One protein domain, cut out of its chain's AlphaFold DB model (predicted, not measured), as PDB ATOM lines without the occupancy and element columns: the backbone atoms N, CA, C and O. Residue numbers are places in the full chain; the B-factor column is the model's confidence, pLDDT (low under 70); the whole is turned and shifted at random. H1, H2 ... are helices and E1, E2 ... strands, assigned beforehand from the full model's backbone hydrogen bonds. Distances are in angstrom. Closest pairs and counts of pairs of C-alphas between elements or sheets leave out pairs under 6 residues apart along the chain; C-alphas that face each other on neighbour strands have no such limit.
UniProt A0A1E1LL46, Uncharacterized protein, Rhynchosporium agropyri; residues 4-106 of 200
ATOM      1  N   VAL A   4      25.852  10.871 -11.724       89.81
ATOM      2  CA  VAL A   4      25.033   9.960 -10.913       89.81
ATOM      3  C   VAL A   4      23.578  10.005 -11.373       89.81
ATOM      4  O   VAL A   4      23.160  10.965 -12.024       89.81
ATOM      5  N   SER A   5      22.781   8.987 -11.039       92.06
ATOM      6  CA  SER A   5      21.334   9.052 -11.267       92.06
ATOM      7  C   SER A   5      20.690  10.119 -10.376       92.06
ATOM      8  O   SER A   5      21.159  10.398  -9.274       92.06
ATOM      9  N   ALA A   6      19.578  10.695 -10.828       92.31
ATOM     10  CA  ALA A   6      18.803  11.667 -10.062       92.31
ATOM     11  C   ALA A   6      18.324  11.086  -8.720       92.31
ATOM     12  O   ALA A   6      18.355  11.773  -7.705       92.31
ATOM     13  N   SER A   7      17.940   9.804  -8.684       91.69
ATOM     14  CA  SER A   7      17.556   9.123  -7.442       91.69
ATOM     15  C   SER A   7      18.732   8.951  -6.480       91.69
ATOM     16  O   SER A   7      18.568   9.174  -5.281       91.69
ATOM     17  N   ALA A   8      19.919   8.611  -6.992       92.00
ATOM     18  CA  ALA A   8      21.127   8.522  -6.182       92.00
ATOM     19  C   ALA A   8      21.542   9.904  -5.665       92.00
ATOM     20  O   ALA A   8      21.838  10.039  -4.488       92.00
ATOM     21  N   ALA A   9      21.494  10.948  -6.500       92.50
ATOM     22  CA  ALA A   9      21.751  12.323  -6.070       92.50
ATOM     23  C   ALA A   9      20.759  12.788  -4.991       92.50
ATOM     24  O   ALA A   9      21.166  13.403  -4.010       92.50
ATOM     25  N   ALA A  10      19.472  12.458  -5.143       92.25
ATOM     26  CA  ALA A  10      18.446  12.746  -4.146       92.25
ATOM     27  C   ALA A  10      18.758  12.106  -2.790       92.25
ATOM     28  O   ALA A  10      18.621  12.765  -1.762       92.25
ATOM     29  N   ALA A  11      19.189  10.843  -2.792       91.25
ATOM     30  CA  ALA A  11      19.570  10.132  -1.577       91.25
ATOM     31  C   ALA A  11      20.872  10.676  -0.968       91.25
ATOM     32  O   ALA A  11      20.932  10.895   0.234       91.25
ATOM     33  N   LEU A  12      21.886  10.941  -1.798       91.81
ATOM     34  CA  LEU A  12      23.210  11.395  -1.366       91.81
ATOM     35  C   LEU A  12      23.231  12.817  -0.800       91.81
ATOM     36  O   LEU A  12      24.143  13.134  -0.052       91.81
ATOM     37  N   PHE A  13      22.291  13.678  -1.198       93.81
ATOM     38  CA  PHE A  13      22.301  15.105  -0.845       93.81
ATOM     39  C   PHE A  13      20.992  15.578  -0.192       93.81
ATOM     40  O   PHE A  13      20.753  16.777  -0.063       93.81
ATOM     41  N   GLY A  14      20.103  14.651   0.188       91.56
ATOM     42  CA  GLY A  14      18.824  14.980   0.826       91.56
ATOM     43  C   GLY A  14      17.937  15.886  -0.038       91.56
ATOM     44  O   GLY A  14      17.308  16.816   0.471       91.56
ATOM     45  N   LEU A  15      17.910  15.660  -1.354       92.44
ATOM     46  CA  LEU A  15      17.208  16.516  -2.316       92.44
ATOM     47  C   LEU A  15      15.862  15.917  -2.733       92.44
ATOM     48  O   LEU A  15      15.753  14.730  -3.042       92.44
ATOM     49  N   ALA A  16      14.828  16.753  -2.811       91.06
ATOM     50  CA  ALA A  16      13.572  16.413  -3.475       91.06
ATOM     51  C   ALA A  16      13.686  16.571  -5.006       91.06
ATOM     52  O   ALA A  16      14.539  17.306  -5.507       91.06
ATOM     53  N   ASP A  17      12.777  15.952  -5.774       87.50
ATOM     54  CA  ASP A  17      12.790  16.048  -7.250       87.50
ATOM     55  C   ASP A  17      12.726  17.502  -7.748       87.50
ATOM     56  O   ASP A  17      13.396  17.859  -8.717       87.50
ATOM     57  N   LYS A  18      11.974  18.363  -7.046       88.94
ATOM     58  CA  LYS A  18      11.881  19.801  -7.345       88.94
ATOM     59  C   LYS A  18      13.240  20.504  -7.265       88.94
ATOM     60  O   LYS A  18      13.510  21.372  -8.089       88.94
ATOM     61  N   ALA A  19      14.102  20.113  -6.325       88.81
ATOM     62  CA  ALA A  19      15.442  20.681  -6.193       88.81
ATOM     63  C   ALA A  19      16.357  20.267  -7.352       88.81
ATOM     64  O   ALA A  19      17.066  21.093  -7.916       88.81
ATOM     65  N   LEU A  20      16.278  19.006  -7.782       88.62
ATOM     66  CA  LEU A  20      17.087  18.503  -8.896       88.62
ATOM     67  C   LEU A  20      16.750  19.159 -10.240       88.62
ATOM     68  O   LEU A  20      17.604  19.208 -11.116       88.62
ATOM     69  N   ARG A  21      15.533  19.689 -10.417       88.06
ATOM     70  CA  ARG A  21      15.148  20.439 -11.629       88.06
ATOM     71  C   ARG A  21      15.861  21.784 -11.776       88.06
ATOM     72  O   ARG A  21      15.764  22.398 -12.831       88.06
ATOM     73  N   GLN A  22      16.565  22.234 -10.739       84.44
ATOM     74  CA  GLN A  22      17.314  23.490 -10.750       84.44
ATOM     75  C   GLN A  22      18.707  23.344 -11.384       84.44
ATOM     76  O   GLN A  22      19.353  24.350 -11.667       84.44
ATOM     77  N   ILE A  23      19.164  22.111 -11.630       88.44
ATOM     78  CA  ILE A  23      20.437  21.802 -12.297       88.44
ATOM     79  C   ILE A  23      20.196  21.127 -13.646       88.44
ATOM     80  O   ILE A  23      19.080  20.716 -13.966       88.44
ATOM     81  N   ALA A  24      21.252  21.017 -14.452       89.00
ATOM     82  CA  ALA A  24      21.171  20.322 -15.726       89.00
ATOM     83  C   ALA A  24      20.821  18.840 -15.504       89.00
ATOM     84  O   ALA A  24      21.502  18.117 -14.773       89.00
ATOM     85  N   ILE A  25      19.752  18.394 -16.161       90.12
ATOM     86  CA  ILE A  25      19.310  17.002 -16.168       90.12
ATOM     87  C   ILE A  25      19.458  16.476 -17.586       90.12
ATOM     88  O   ILE A  25      18.895  17.043 -18.521       90.12
ATOM     89  N   ILE A  26      20.152  15.352 -17.723       90.12
ATOM     90  CA  ILE A  26      20.190  14.590 -18.969       90.12
ATOM     91  C   ILE A  26      19.277  13.376 -18.794       90.12
ATOM     92  O   ILE A  26      19.345  12.670 -17.784       90.12
ATOM     93  N   THR A  27      18.409  13.137 -19.773       91.25
ATOM     94  CA  THR A  27      17.639  11.893 -19.867       91.25
ATOM     95  C   THR A  27      18.424  10.931 -20.738       91.25
ATOM     96  O   THR A  27      18.729  11.249 -21.885       91.25
ATOM     97  N   THR A  28      18.763   9.767 -20.199       90.19
ATOM     98  CA  THR A  28      19.569   8.791 -20.927       90.19
ATOM     99  C   THR A  28      18.792   8.146 -22.071       90.19
ATOM    100  O   THR A  28      17.563   8.023 -22.030       90.19
ATOM    101  N   VAL A  29      19.528   7.683 -23.077       88.19
ATOM    102  CA  VAL A  29      18.994   6.869 -24.174       88.19
ATOM    103  C   VAL A  29      19.081   5.382 -23.791       88.19
ATOM    104  O   VAL A  29      19.733   5.011 -22.812       88.19
ATOM    105  N   LEU A  30      18.313   4.544 -24.485       89.62
ATOM    106  CA  LEU A  30      18.341   3.092 -24.319       89.62
ATOM    107  C   LEU A  30      19.461   2.497 -25.171       89.62
ATOM    108  O   LEU A  30      19.739   3.007 -26.252       89.62
ATOM    109  N   GLY A  31      20.043   1.392 -24.722       86.06
ATOM    110  CA  GLY A  31      21.063   0.686 -25.490       86.06
ATOM    111  C   GLY A  31      22.094   0.008 -24.608       86.06
ATOM    112  O   GLY A  31      21.932  -0.085 -23.387       86.06
ATOM    113  N   ASP A  32      23.160  -0.450 -25.245       83.88
ATOM    114  CA  ASP A  32      24.282  -1.086 -24.578       83.88
ATOM    115  C   ASP A  32      25.386  -0.061 -24.362       83.88
ATOM    116  O   ASP A  32      25.899   0.546 -25.302       83.88
ATOM    117  N   TYR A  33      25.730   0.149 -23.096       81.88
ATOM    118  CA  TYR A  33      26.655   1.199 -22.699       81.88
ATOM    119  C   TYR A  33      27.857   0.649 -21.959       81.88
ATOM    120  O   TYR A  33      27.793  -0.345 -21.229       81.88
ATOM    121  N   GLY A  34      28.949   1.392 -22.086       72.81
ATOM    122  CA  GLY A  34      30.202   1.091 -21.428       72.81
ATOM    123  C   GLY A  34      30.896  -0.138 -21.990       72.81
ATOM    124  O   GLY A  34      30.457  -0.795 -22.929       72.81
ATOM    125  N   ILE A  35      32.032  -0.430 -21.379       68.06
ATOM    126  CA  ILE A  35      32.991  -1.399 -21.903       68.06
ATOM    127  C   ILE A  35      32.486  -2.836 -21.754       68.06
ATOM    128  O   ILE A  35      32.674  -3.664 -22.646       68.06
ATOM    129  N   SER A  36      31.770  -3.109 -20.663       68.25
ATOM    130  CA  SER A  36      31.061  -4.369 -20.436       68.25
ATOM    131  C   SER A  36      29.765  -4.503 -21.246       68.25
ATOM    132  O   SER A  36      29.079  -5.508 -21.085       68.25
ATOM    133  N   ARG A  37      29.421  -3.521 -22.102       73.38
ATOM    134  CA  ARG A  37      28.165  -3.467 -22.875       73.38
ATOM    135  C   ARG A  37      26.947  -3.765 -22.006       73.38
ATOM    136  O   ARG A  37      26.107  -4.601 -22.322       73.38
ATOM    137  N   LYS A  38      26.860  -3.083 -20.867       81.69
ATOM    138  CA  LYS A  38      25.715  -3.243 -19.981       81.69
ATOM    139  C   LYS A  38      24.474  -2.718 -20.691       81.69
ATOM    140  O   LYS A  38      24.400  -1.529 -21.007       81.69
ATOM    141  N   THR A  39      23.494  -3.590 -20.879       87.31
ATOM    142  CA  THR A  39      22.210  -3.209 -21.460       87.31
ATOM    143  C   THR A  39      21.409  -2.355 -20.491       87.31
ATOM    144  O   THR A  39      21.092  -2.761 -19.368       87.31
ATOM    145  N   HIS A  40      21.011  -1.177 -20.955       87.88
ATOM    146  CA  HIS A  40      20.105  -0.274 -20.259       87.88
ATOM    147  C   HIS A  40      18.792  -0.171 -21.029       87.88
ATOM    148  O   HIS A  40      18.690   0.490 -22.060       87.88
ATOM    149  N   ARG A  41      17.758  -0.826 -20.495       90.00
ATOM    150  CA  ARG A  41      16.411  -0.891 -21.099       90.00
ATOM    151  C   ARG A  41      15.447   0.174 -20.584       90.00
ATOM    152  O   ARG A  41      14.289   0.205 -20.983       90.00
ATOM    153  N   ARG A  42      15.898   1.033 -19.669       89.56
ATOM    154  CA  ARG A  42      15.084   2.102 -19.085       89.56
ATOM    155  C   ARG A  42      15.816   3.428 -19.192       89.56
ATOM    156  O   ARG A  42      17.011   3.502 -18.915       89.56
ATOM    157  N   ARG A  43      15.076   4.474 -19.562       90.88
ATOM    158  CA  ARG A  43      15.582   5.845 -19.511       90.88
ATOM    159  C   ARG A  43      15.633   6.279 -18.056       90.88
ATOM    160  O   ARG A  43      14.658   6.121 -17.325       90.88
ATOM    161  N   ILE A  44      16.764   6.829 -17.651       91.75
ATOM    162  CA  ILE A  44      16.957   7.394 -16.320       91.75
ATOM    163  C   ILE A  44      17.387   8.850 -16.453       91.75
ATOM    164  O   ILE A  44      17.949   9.267 -17.463       91.75
ATOM    165  N   ARG A  45      17.104   9.642 -15.421       92.69
ATOM    166  CA  ARG A  45      17.622  11.005 -15.302       92.69
ATOM    167  C   ARG A  45      18.969  10.943 -14.605       92.69
ATOM    168  O   ARG A  45      19.074  10.318 -13.548       92.69
ATOM    169  N   ILE A  46      19.969  11.592 -15.176       92.44
ATOM    170  CA  ILE A  46      21.316  11.701 -14.618       92.44
ATOM    171  C   ILE A  46      21.679  13.172 -14.424       92.44
ATOM    172  O   ILE A  46      21.194  14.047 -15.145       92.44
ATOM    173  N   VAL A  47      22.511  13.434 -13.420       91.06
ATOM    174  CA  VAL A  47      22.934  14.777 -13.012       91.06
ATOM    175  C   VAL A  47      24.417  14.787 -12.636       91.06
ATOM    176  O   VAL A  47      25.006  13.750 -12.312       91.06
ATOM    177  N   SER A  48      25.027  15.973 -12.645       89.88
ATOM    178  CA  SER A  48      26.373  16.174 -12.107       89.88
ATOM    179  C   SER A  48      26.363  16.019 -10.585       89.88
ATOM    180  O   SER A  48      25.652  16.742  -9.885       89.88
ATOM    181  N   ARG A  49      27.199  15.118 -10.048       90.06
ATOM    182  CA  ARG A  49      27.349  14.936  -8.591       90.06
ATOM    183  C   ARG A  49      27.772  16.237  -7.904       90.06
ATOM    184  O   ARG A  49      27.323  16.524  -6.800       90.06
ATOM    185  N   GLN A  50      28.637  17.015  -8.551       90.12
ATOM    186  CA  GLN A  50      29.154  18.268  -7.996       90.12
ATOM    187  C   GLN A  50      28.081  19.356  -7.950       90.12
ATOM    188  O   GLN A  50      27.975  20.054  -6.947       90.12
ATOM    189  N   GLU A  51      27.271  19.491  -9.003       89.69
ATOM    190  CA  GLU A  51      26.172  20.466  -9.012       89.69
ATOM    191  C   GLU A  51      25.083  20.079  -8.012       89.69
ATOM    192  O   GLU A  51      24.612  20.934  -7.268       89.69
ATOM    193  N   ALA A  52      24.748  18.787  -7.921       91.88
ATOM    194  CA  ALA A  52      23.805  18.293  -6.923       91.88
ATOM    195  C   ALA A  52      24.294  18.553  -5.486       91.88
ATOM    196  O   ALA A  52      23.509  19.020  -4.667       91.88
ATOM    197  N   ARG A  53      25.590  18.352  -5.191       92.44
ATOM    198  CA  ARG A  53      26.175  18.706  -3.882       92.44
ATOM    199  C   ARG A  53      26.036  20.197  -3.579       92.44
ATOM    200  O   ARG A  53      25.638  20.544  -2.475       92.44
ATOM    201  N   LYS A  54      26.325  21.075  -4.549       91.25
ATOM    202  CA  LYS A  54      26.177  22.532  -4.378       91.25
ATOM    203  C   LYS A  54      24.736  22.920  -4.037       91.25
ATOM    204  O   LYS A  54      24.524  23.692  -3.112       91.25
ATOM    205  N   VAL A  55      23.758  22.349  -4.746       91.06
ATOM    206  CA  VAL A  55      22.331  22.569  -4.449       91.06
ATOM    207  C   VAL A  55      21.950  22.013  -3.077       91.06
ATOM    208  O   VAL A  55      21.193  22.657  -2.360       91.06
ATOM    209  N   GLY A  56      22.491  20.855  -2.688       91.38
ATOM    210  CA  GLY A  56      22.304  20.274  -1.356       91.38
ATOM    211  C   GLY A  56      22.757  21.211  -0.244       91.38
ATOM    212  O   GLY A  56      21.947  21.579   0.602       91.38
ATOM    213  N   ILE A  57      24.012  21.662  -0.296       91.62
ATOM    214  CA  ILE A  57      24.574  22.601   0.688       91.62
ATOM    215  C   ILE A  57      23.721  23.868   0.765       91.62
ATOM    216  O   ILE A  57      23.376  24.313   1.851       91.62
ATOM    217  N   LEU A  58      23.314  24.412  -0.381       89.81
ATOM    218  CA  LEU A  58      22.544  25.649  -0.427       89.81
ATOM    219  C   LEU A  58      21.117  25.510   0.139       89.81
ATOM    220  O   LEU A  58      20.597  26.450   0.730       89.81
ATOM    221  N   ILE A  59      20.474  24.349  -0.020       90.25
ATOM    222  CA  ILE A  59      19.127  24.087   0.518       90.25
ATOM    223  C   ILE A  59      19.156  23.747   2.012       90.25
ATOM    224  O   ILE A  59      18.207  24.058   2.741       90.25
ATOM    225  N   HIS A  60      20.193  23.040   2.460       88.44
ATOM    226  CA  HIS A  60      20.301  22.621   3.855       88.44
ATOM    227  C   HIS A  60      20.923  23.691   4.745       88.44
ATOM    228  O   HIS A  60      20.498  23.765   5.888       88.44
ATOM    229  N   GLY A  61      21.793  24.544   4.195       89.00
ATOM    230  CA  GLY A  61      22.481  25.649   4.874       89.00
ATOM    231  C   GLY A  61      23.989  25.410   4.956       89.00
ATOM    232  O   GLY A  61      24.784  26.271   4.578       89.00
ATOM    233  N   SER A  62      24.387  24.205   5.360       91.94
ATOM    234  CA  SER A  62      25.780  23.753   5.394       91.94
ATOM    235  C   SER A  62      25.924  22.286   4.972       91.94
ATOM    236  O   SER A  62      24.939  21.561   4.798       91.94
ATOM    237  N   GLU A  63      27.166  21.829   4.792       92.25
ATOM    238  CA  GLU A  63      27.448  20.411   4.537       92.25
ATOM    239  C   GLU A  63      27.068  19.530   5.738       92.25
ATOM    240  O   GLU A  63      26.436  18.492   5.562       92.25
ATOM    241  N   GLU A  64      27.332  19.993   6.958       93.88
ATOM    242  CA  GLU A  64      26.995  19.290   8.203       93.88
ATOM    243  C   GLU A  64      25.475  19.168   8.400       93.88
ATOM    244  O   GLU A  64      24.955  18.140   8.836       93.88
ATOM    245  N   GLU A  65      24.721  20.221   8.076       91.38
ATOM    246  CA  GLU A  65      23.257  20.197   8.116       91.38
ATOM    247  C   GLU A  65      22.677  19.263   7.061       91.38
ATOM    248  O   GLU A  65      21.736  18.523   7.353       91.38
ATOM    249  N   MET A  66      23.267  19.250   5.864       92.06
ATOM    250  CA  MET A  66      22.902  18.312   4.808       92.06
ATOM    251  C   MET A  66      23.121  16.863   5.255       92.06
ATOM    252  O   MET A  66      22.215  16.045   5.112       92.06
ATOM    253  N   GLU A  67      24.280  16.541   5.831       91.62
ATOM    254  CA  GLU A  67      24.589  15.198   6.339       91.62
ATOM    255  C   GLU A  67      23.624  14.759   7.445       91.62
ATOM    256  O   GLU A  67      23.077  13.653   7.390       91.62
ATOM    257  N   ARG A  68      23.323  15.649   8.401       90.88
ATOM    258  CA  ARG A  68      22.316  15.390   9.443       90.88
ATOM    259  C   ARG A  68      20.932  15.139   8.850       90.88
ATOM    260  O   ARG A  68      20.254  14.196   9.253       90.88
ATOM    261  N   ALA A  69      20.512  15.939   7.871       88.69
ATOM    262  CA  ALA A  69      19.227  15.756   7.201       88.69
ATOM    263  C   ALA A  69      19.147  14.405   6.471       88.69
ATOM    264  O   ALA A  69      18.118  13.735   6.546       88.69
ATOM    265  N   ILE A  70      20.233  13.974   5.819       90.19
ATOM    266  CA  ILE A  70      20.323  12.667   5.155       90.19
ATOM    267  C   ILE A  70      20.196  11.529   6.170       90.19
ATOM    268  O   ILE A  70      19.421  10.601   5.933       90.19
ATOM    269  N   ALA A  71      20.903  11.609   7.303       90.44
ATOM    270  CA  ALA A  71      20.830  10.608   8.369       90.44
ATOM    271  C   ALA A  71      19.408  10.470   8.942       90.44
ATOM    272  O   ALA A  71      18.975   9.372   9.283       90.44
ATOM    273  N   LEU A  72      18.658  11.574   8.980       89.50
ATOM    274  CA  LEU A  72      17.255  11.620   9.400       89.50
ATOM    275  C   LEU A  72      16.258  11.280   8.272       89.50
ATOM    276  O   LEU A  72      15.049  11.319   8.489       89.50
ATOM    277  N   GLY A  73      16.729  10.980   7.058       85.50
ATOM    278  CA  GLY A  73      15.877  10.680   5.902       85.50
ATOM    279  C   GLY A  73      15.099  11.884   5.349       85.50
ATOM    280  O   GLY A  73      14.174  11.712   4.551       85.50
ATOM    281  N   ILE A  74      15.463  13.106   5.740       84.25
ATOM    282  CA  ILE A  74      14.777  14.339   5.351       84.25
ATOM    283  C   ILE A  74      15.212  14.751   3.942       84.25
ATOM    284  O   ILE A  74      16.399  14.874   3.639       84.25
ATOM    285  N   ARG A  75      14.232  15.036   3.075       84.81
ATOM    286  CA  ARG A  75      14.472  15.596   1.738       84.81
ATOM    287  C   ARG A  75      13.852  16.974   1.606       84.81
ATOM    288  O   ARG A  75      12.659  17.141   1.845       84.81
ATOM    289  N   ARG A  76      14.644  17.951   1.168       84.56
ATOM    290  CA  ARG A  76      14.189  19.334   0.972       84.56
ATOM    291  C   ARG A  76      14.104  19.690  -0.508       84.56
ATOM    292  O   ARG A  76      14.860  19.192  -1.341       84.56
ATOM    293  N   GLY A  77      13.134  20.538  -0.839       77.56
ATOM    294  CA  GLY A  77      12.807  20.923  -2.214       77.56
ATOM    295  C   GLY A  77      12.744  22.424  -2.448       77.56
ATOM    296  O   GLY A  77      12.183  22.823  -3.468       77.56
ATOM    297  N   ASN A  78      13.245  23.232  -1.507       76.00
ATOM    298  CA  ASN A  78      13.139  24.686  -1.568       76.00
ATOM    299  C   ASN A  78      13.698  25.189  -2.907       76.00
ATOM    300  O   ASN A  78      14.779  24.788  -3.348       76.00
ATOM    301  N   VAL A  79      12.898  26.001  -3.597       62.41
ATOM    302  CA  VAL A  79      13.261  26.572  -4.893       62.41
ATOM    303  C   VAL A  79      14.209  27.728  -4.632       62.41
ATOM    304  O   VAL A  79      13.823  28.691  -3.973       62.41
ATOM    305  N   LEU A  80      15.444  27.623  -5.120       61.22
ATOM    306  CA  LEU A  80      16.407  28.711  -5.017       61.22
ATOM    307  C   LEU A  80      15.940  29.884  -5.880       61.22
ATOM    308  O   LEU A  80      15.432  29.678  -6.993       61.22
ATOM    309  N   ARG A  81      16.108  31.111  -5.372       59.69
ATOM    310  CA  ARG A  81      15.899  32.316  -6.180       59.69
ATOM    311  C   ARG A  81      16.891  32.299  -7.339       59.69
ATOM    312  O   ARG A  81      17.962  31.707  -7.254       59.69
ATOM    313  N   GLU A  82      16.514  32.918  -8.451       57.34
ATOM    314  CA  GLU A  82      17.258  32.825  -9.714       57.34
ATOM    315  C   GLU A  82      18.734  33.244  -9.583       57.34
ATOM    316  O   GLU A  82      19.600  32.621 -10.195       57.34
ATOM    317  N   ASN A  83      19.015  34.195  -8.689       59.19
ATOM    318  CA  ASN A  83      20.358  34.693  -8.379       59.19
ATOM    319  C   ASN A  83      21.218  33.727  -7.543       59.19
ATOM    320  O   ASN A  83      22.439  33.828  -7.579       59.19
ATOM    321  N   ASP A  84      20.603  32.779  -6.828       60.69
ATOM    322  CA  ASP A  84      21.301  31.810  -5.970       60.69
ATOM    323  C   ASP A  84      21.619  30.505  -6.716       60.69
ATOM    324  O   ASP A  84      22.235  29.587  -6.169       60.69
ATOM    325  N   ARG A  85      21.184  30.374  -7.977       59.41
ATOM    326  CA  ARG A  85      21.478  29.178  -8.768       59.41
ATOM    327  C   ARG A  85      22.990  29.073  -8.981       59.41
ATOM    328  O   ARG A  85      23.618  30.062  -9.360       59.41
ATOM    329  N   PRO A  86      23.589  27.878  -8.814       56.09
ATOM    330  CA  PRO A  86      24.996  27.694  -9.120       56.09
ATOM    331  C   PRO A  86      25.250  28.142 -10.560       56.09
ATOM    332  O   PRO A  86      24.633  27.615 -11.489       56.09
ATOM    333  N   GLN A  87      26.150  29.111 -10.753       57.41
ATOM    334  CA  GLN A  87      26.584  29.485 -12.094       57.41
ATOM    335  C   GLN A  87      27.057  28.221 -12.815       57.41
ATOM    336  O   GLN A  87      27.830  27.430 -12.257       57.41
ATOM    337  N   ARG A  88      26.570  28.023 -14.046       54.09
ATOM    338  CA  ARG A  88      27.008  26.938 -14.926       54.09
ATOM    339  C   ARG A  88      28.491  27.141 -15.205       54.09
ATOM    340  O   ARG A  88      28.869  27.864 -16.122       54.09
ATOM    341  N   ALA A  89      29.338  26.530 -14.387       50.38
ATOM    342  CA  ALA A  89      30.758  26.510 -14.651       50.38
ATOM    343  C   ALA A  89      30.948  25.729 -15.953       50.38
ATOM    344  O   ALA A  89      30.634  24.538 -16.021       50.38
ATOM    345  N   ALA A  90      31.451  26.399 -16.990       48.44
ATOM    346  CA  ALA A  90      31.981  25.728 -18.165       48.44
ATOM    347  C   ALA A  90      33.201  24.918 -17.705       48.44
ATOM    348  O   ALA A  90      34.328  25.408 -17.691       48.44
ATOM    349  N   ASN A  91      32.967  23.695 -17.230       47.44
ATOM    350  CA  ASN A  91      34.018  22.795 -16.789       47.44
ATOM    351  C   ASN A  91      34.847  22.401 -18.016       47.44
ATOM    352  O   ASN A  91      34.506  21.463 -18.728       47.44
ATOM    353  N   ARG A  92      35.943  23.128 -18.257       44.72
ATOM    354  CA  ARG A  92      36.954  22.816 -19.284       44.72
ATOM    355  C   ARG A  92      37.905  21.690 -18.859       44.72
ATOM    356  O   ARG A  92      38.854  21.384 -19.572       44.72
ATOM    357  N   SER A  93      37.697  21.092 -17.685       47.34
ATOM    358  CA  SER A  93      38.516  19.976 -17.223       47.34
ATOM    359  C   SER A  93      38.189  18.719 -18.021       47.34
ATOM    360  O   SER A  93      37.031  18.306 -18.116       47.34
ATOM    361  N   ILE A  94      39.233  18.093 -18.572       47.22
ATOM    362  CA  ILE A  94      39.131  16.794 -19.237       47.22
ATOM    363  C   ILE A  94      38.471  15.823 -18.244       47.22
ATOM    364  O   ILE A  94      38.970  15.656 -17.122       47.22
ATOM    365  N   PRO A  95      37.328  15.204 -18.585       52.81
ATOM    366  CA  PRO A  95      36.717  14.207 -17.725       52.81
ATOM    367  C   PRO A  95      37.734  13.100 -17.433       52.81
ATOM    368  O   PRO A  95      38.278  12.506 -18.358       52.81
ATOM    369  N   GLN A  96      37.996  12.815 -16.151       52.09
ATOM    370  CA  GLN A  96      38.822  11.661 -15.777       52.09
ATOM    371  C   GLN A  96      38.317  10.393 -16.484       52.09
ATOM    372  O   GLN A  96      37.099  10.264 -16.643       52.09
ATOM    373  N   PRO A  97      39.197   9.460 -16.882       52.94
ATOM    374  CA  PRO A  97      38.775   8.242 -17.559       52.94
ATOM    375  C   PRO A  97      37.734   7.493 -16.707       52.94
ATOM    376  O   PRO A  97      37.878   7.425 -15.482       52.94
ATOM    377  N   PRO A  98      36.643   6.993 -17.314       55.81
ATOM    378  CA  PRO A  98      35.646   6.223 -16.588       55.81
ATOM    379  C   PRO A  98      36.286   4.956 -16.012       55.81
ATOM    380  O   PRO A  98      37.083   4.297 -16.677       55.81
ATOM    381  N   GLY A  99      35.900   4.580 -14.791       58.38
ATOM    382  CA  GLY A  99      36.105   3.202 -14.348       58.38
ATOM    383  C   GLY A  99      35.314   2.260 -15.261       58.38
ATOM    384  O   GLY A  99      34.258   2.645 -15.765       58.38
ATOM    385  N   ALA A 100      35.789   1.029 -15.461       57.06
ATOM    386  CA  ALA A 100      35.183   0.070 -16.398       57.06
ATOM    387  C   ALA A 100      33.668  -0.165 -16.181       57.06
ATOM    388  O   ALA A 100      32.958  -0.508 -17.124       57.06
ATOM    389  N   ASN A 101      33.165   0.083 -14.963       63.03
ATOM    390  CA  ASN A 101      31.766  -0.104 -14.569       63.03
ATOM    391  C   ASN A 101      30.907   1.181 -14.574       63.03
ATOM    392  O   ASN A 101      29.697   1.100 -14.346       63.03
ATOM    393  N   ASP A 102      31.477   2.363 -14.838       74.50
ATOM    394  CA  ASP A 102      30.734   3.635 -14.848       74.50
ATOM    395  C   ASP A 102      30.021   3.858 -16.193       74.50
ATOM    396  O   ASP A 102      30.423   4.664 -17.033       74.50
ATOM    397  N   THR A 103      28.940   3.103 -16.401       82.12
ATOM    398  CA  THR A 103      28.130   3.162 -17.632       82.12
ATOM    399  C   THR A 103      27.418   4.503 -17.826       82.12
ATOM    400  O   THR A 103      27.163   4.889 -18.964       82.12
ATOM    401  N   LEU A 104      27.154   5.260 -16.752       84.56
ATOM    402  CA  LEU A 104      26.403   6.521 -16.818       84.56
ATOM    403  C   LEU A 104      27.129   7.590 -17.635       84.56
ATOM    404  O   LEU A 104      26.484   8.397 -18.298       84.56
ATOM    405  N   ARG A 105      28.465   7.584 -17.634       78.00
ATOM    406  CA  ARG A 105      29.254   8.503 -18.464       78.00
ATOM    407  C   ARG A 105      29.114   8.210 -19.950       78.00
ATOM    408  O   ARG A 105      28.987   9.144 -20.731       78.00
ATOM    409  N   PHE A 106      29.062   6.937 -20.327       78.81
ATOM    410  CA  PHE A 106      28.795   6.540 -21.710       78.81
ATOM    411  C   PHE A 106      27.375   6.927 -22.141       78.81
ATOM    412  O   PHE A 106      27.161   7.232 -23.304       78.81
TER     413      PHE A 106
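AT A GLANCE: This is residues 4 to 106 of the 200 residues of an uncharacterized protein of Rhynchosporium agropyri (UniProt A0A1E1LL46). What would one see first? Four helices, H1 to H4, cluster at one end, and a small two-strand hairpin, E1 and E2, lies at the far end with the short helix H5 near it; E3 lies between, near the middle. A long stretch with no named element, residues 72 to 102, loops from H4 round to H5. What is it made of? The printed part has 103 residues, with five named helices and three named strands in the order H1 H2 E1 E2 E3 H3 H4 H5; the class is mixed, helices and strands, with under half of the residues in named elements. It is only just compact, close to loose, with a radius of gyration of the C-alphas of 14.9 A and spans of 40 by 32 by 21 A.

HOW THE PARTS SIT: What does the first helix meet? H1, residues 6 to 13, touches H3, residues 49 to 60, at a steep tilt of 53 degrees, the same way, closest at the C-alphas of Phe 13 and Gly 56, 5.2 A. It touches H4, residues 63 to 71, at a steep tilt of 66 degrees, opposite ways, closest at the C-alphas of Phe 13 and Met 66, 6.5 A. It also touches H2, residues 17 to 20, closest at the C-alphas of Ala 6 and Leu 20, 7.1 A. How do the other helices stand? H3 and H4 touch only at the corner, about perpendicular at 90 degrees, closest at the C-alphas of His 60 and Met 66, 5.1 A. H2 and H3 only just touch, with 3 pairs of C-alphas within 8 A, the closest being Leu 20 and Ala 52, 7.0 A. In H1, H3 and H4 every O i to N i+4 pair is within hydrogen-bond range; H2 and H5, residues 103 to 106, are too short for such a pair. And the strands? E1, residues 31 to 33, and E2, residues 38 to 40, form an antiparallel hairpin, with N 40 and O 31 at 2.8 A and N 33 and O 38 at 3.0 A; the closest C-alphas of E1 and H5 are those of Tyr 33 and Thr 103, 5.6 A. E3, residues 45 to 48, pairs with no named strand, but residues 4 to 5 and 26 to 27 form short antiparallel pairings with it.

IN THESE COORDINATES: Where does the first element begin, and where does the last end? C-alpha 6 of H1 is at (18.803, 11.667, -10.062), and C-alpha 106 of H5 is at (28.795, 6.540, -21.710). How long are the longer elements? From first to last C-alpha, H1 is 10.4 A, E3 10.7 A, H3 16.2 A and H4 12.4 A.

THE WHOLE: How large is it? The two C-alphas farthest apart are those of Ser 36 and Asn 83, 42.3 A. Is it unbroken, and where is confidence low? The printed part has no cut, and the link from H4 to H5, 31 residues, is long. The mean pLDDT of the printed part is 80.5, with residues 35 to 36 and 79 to 101 of the model under 70.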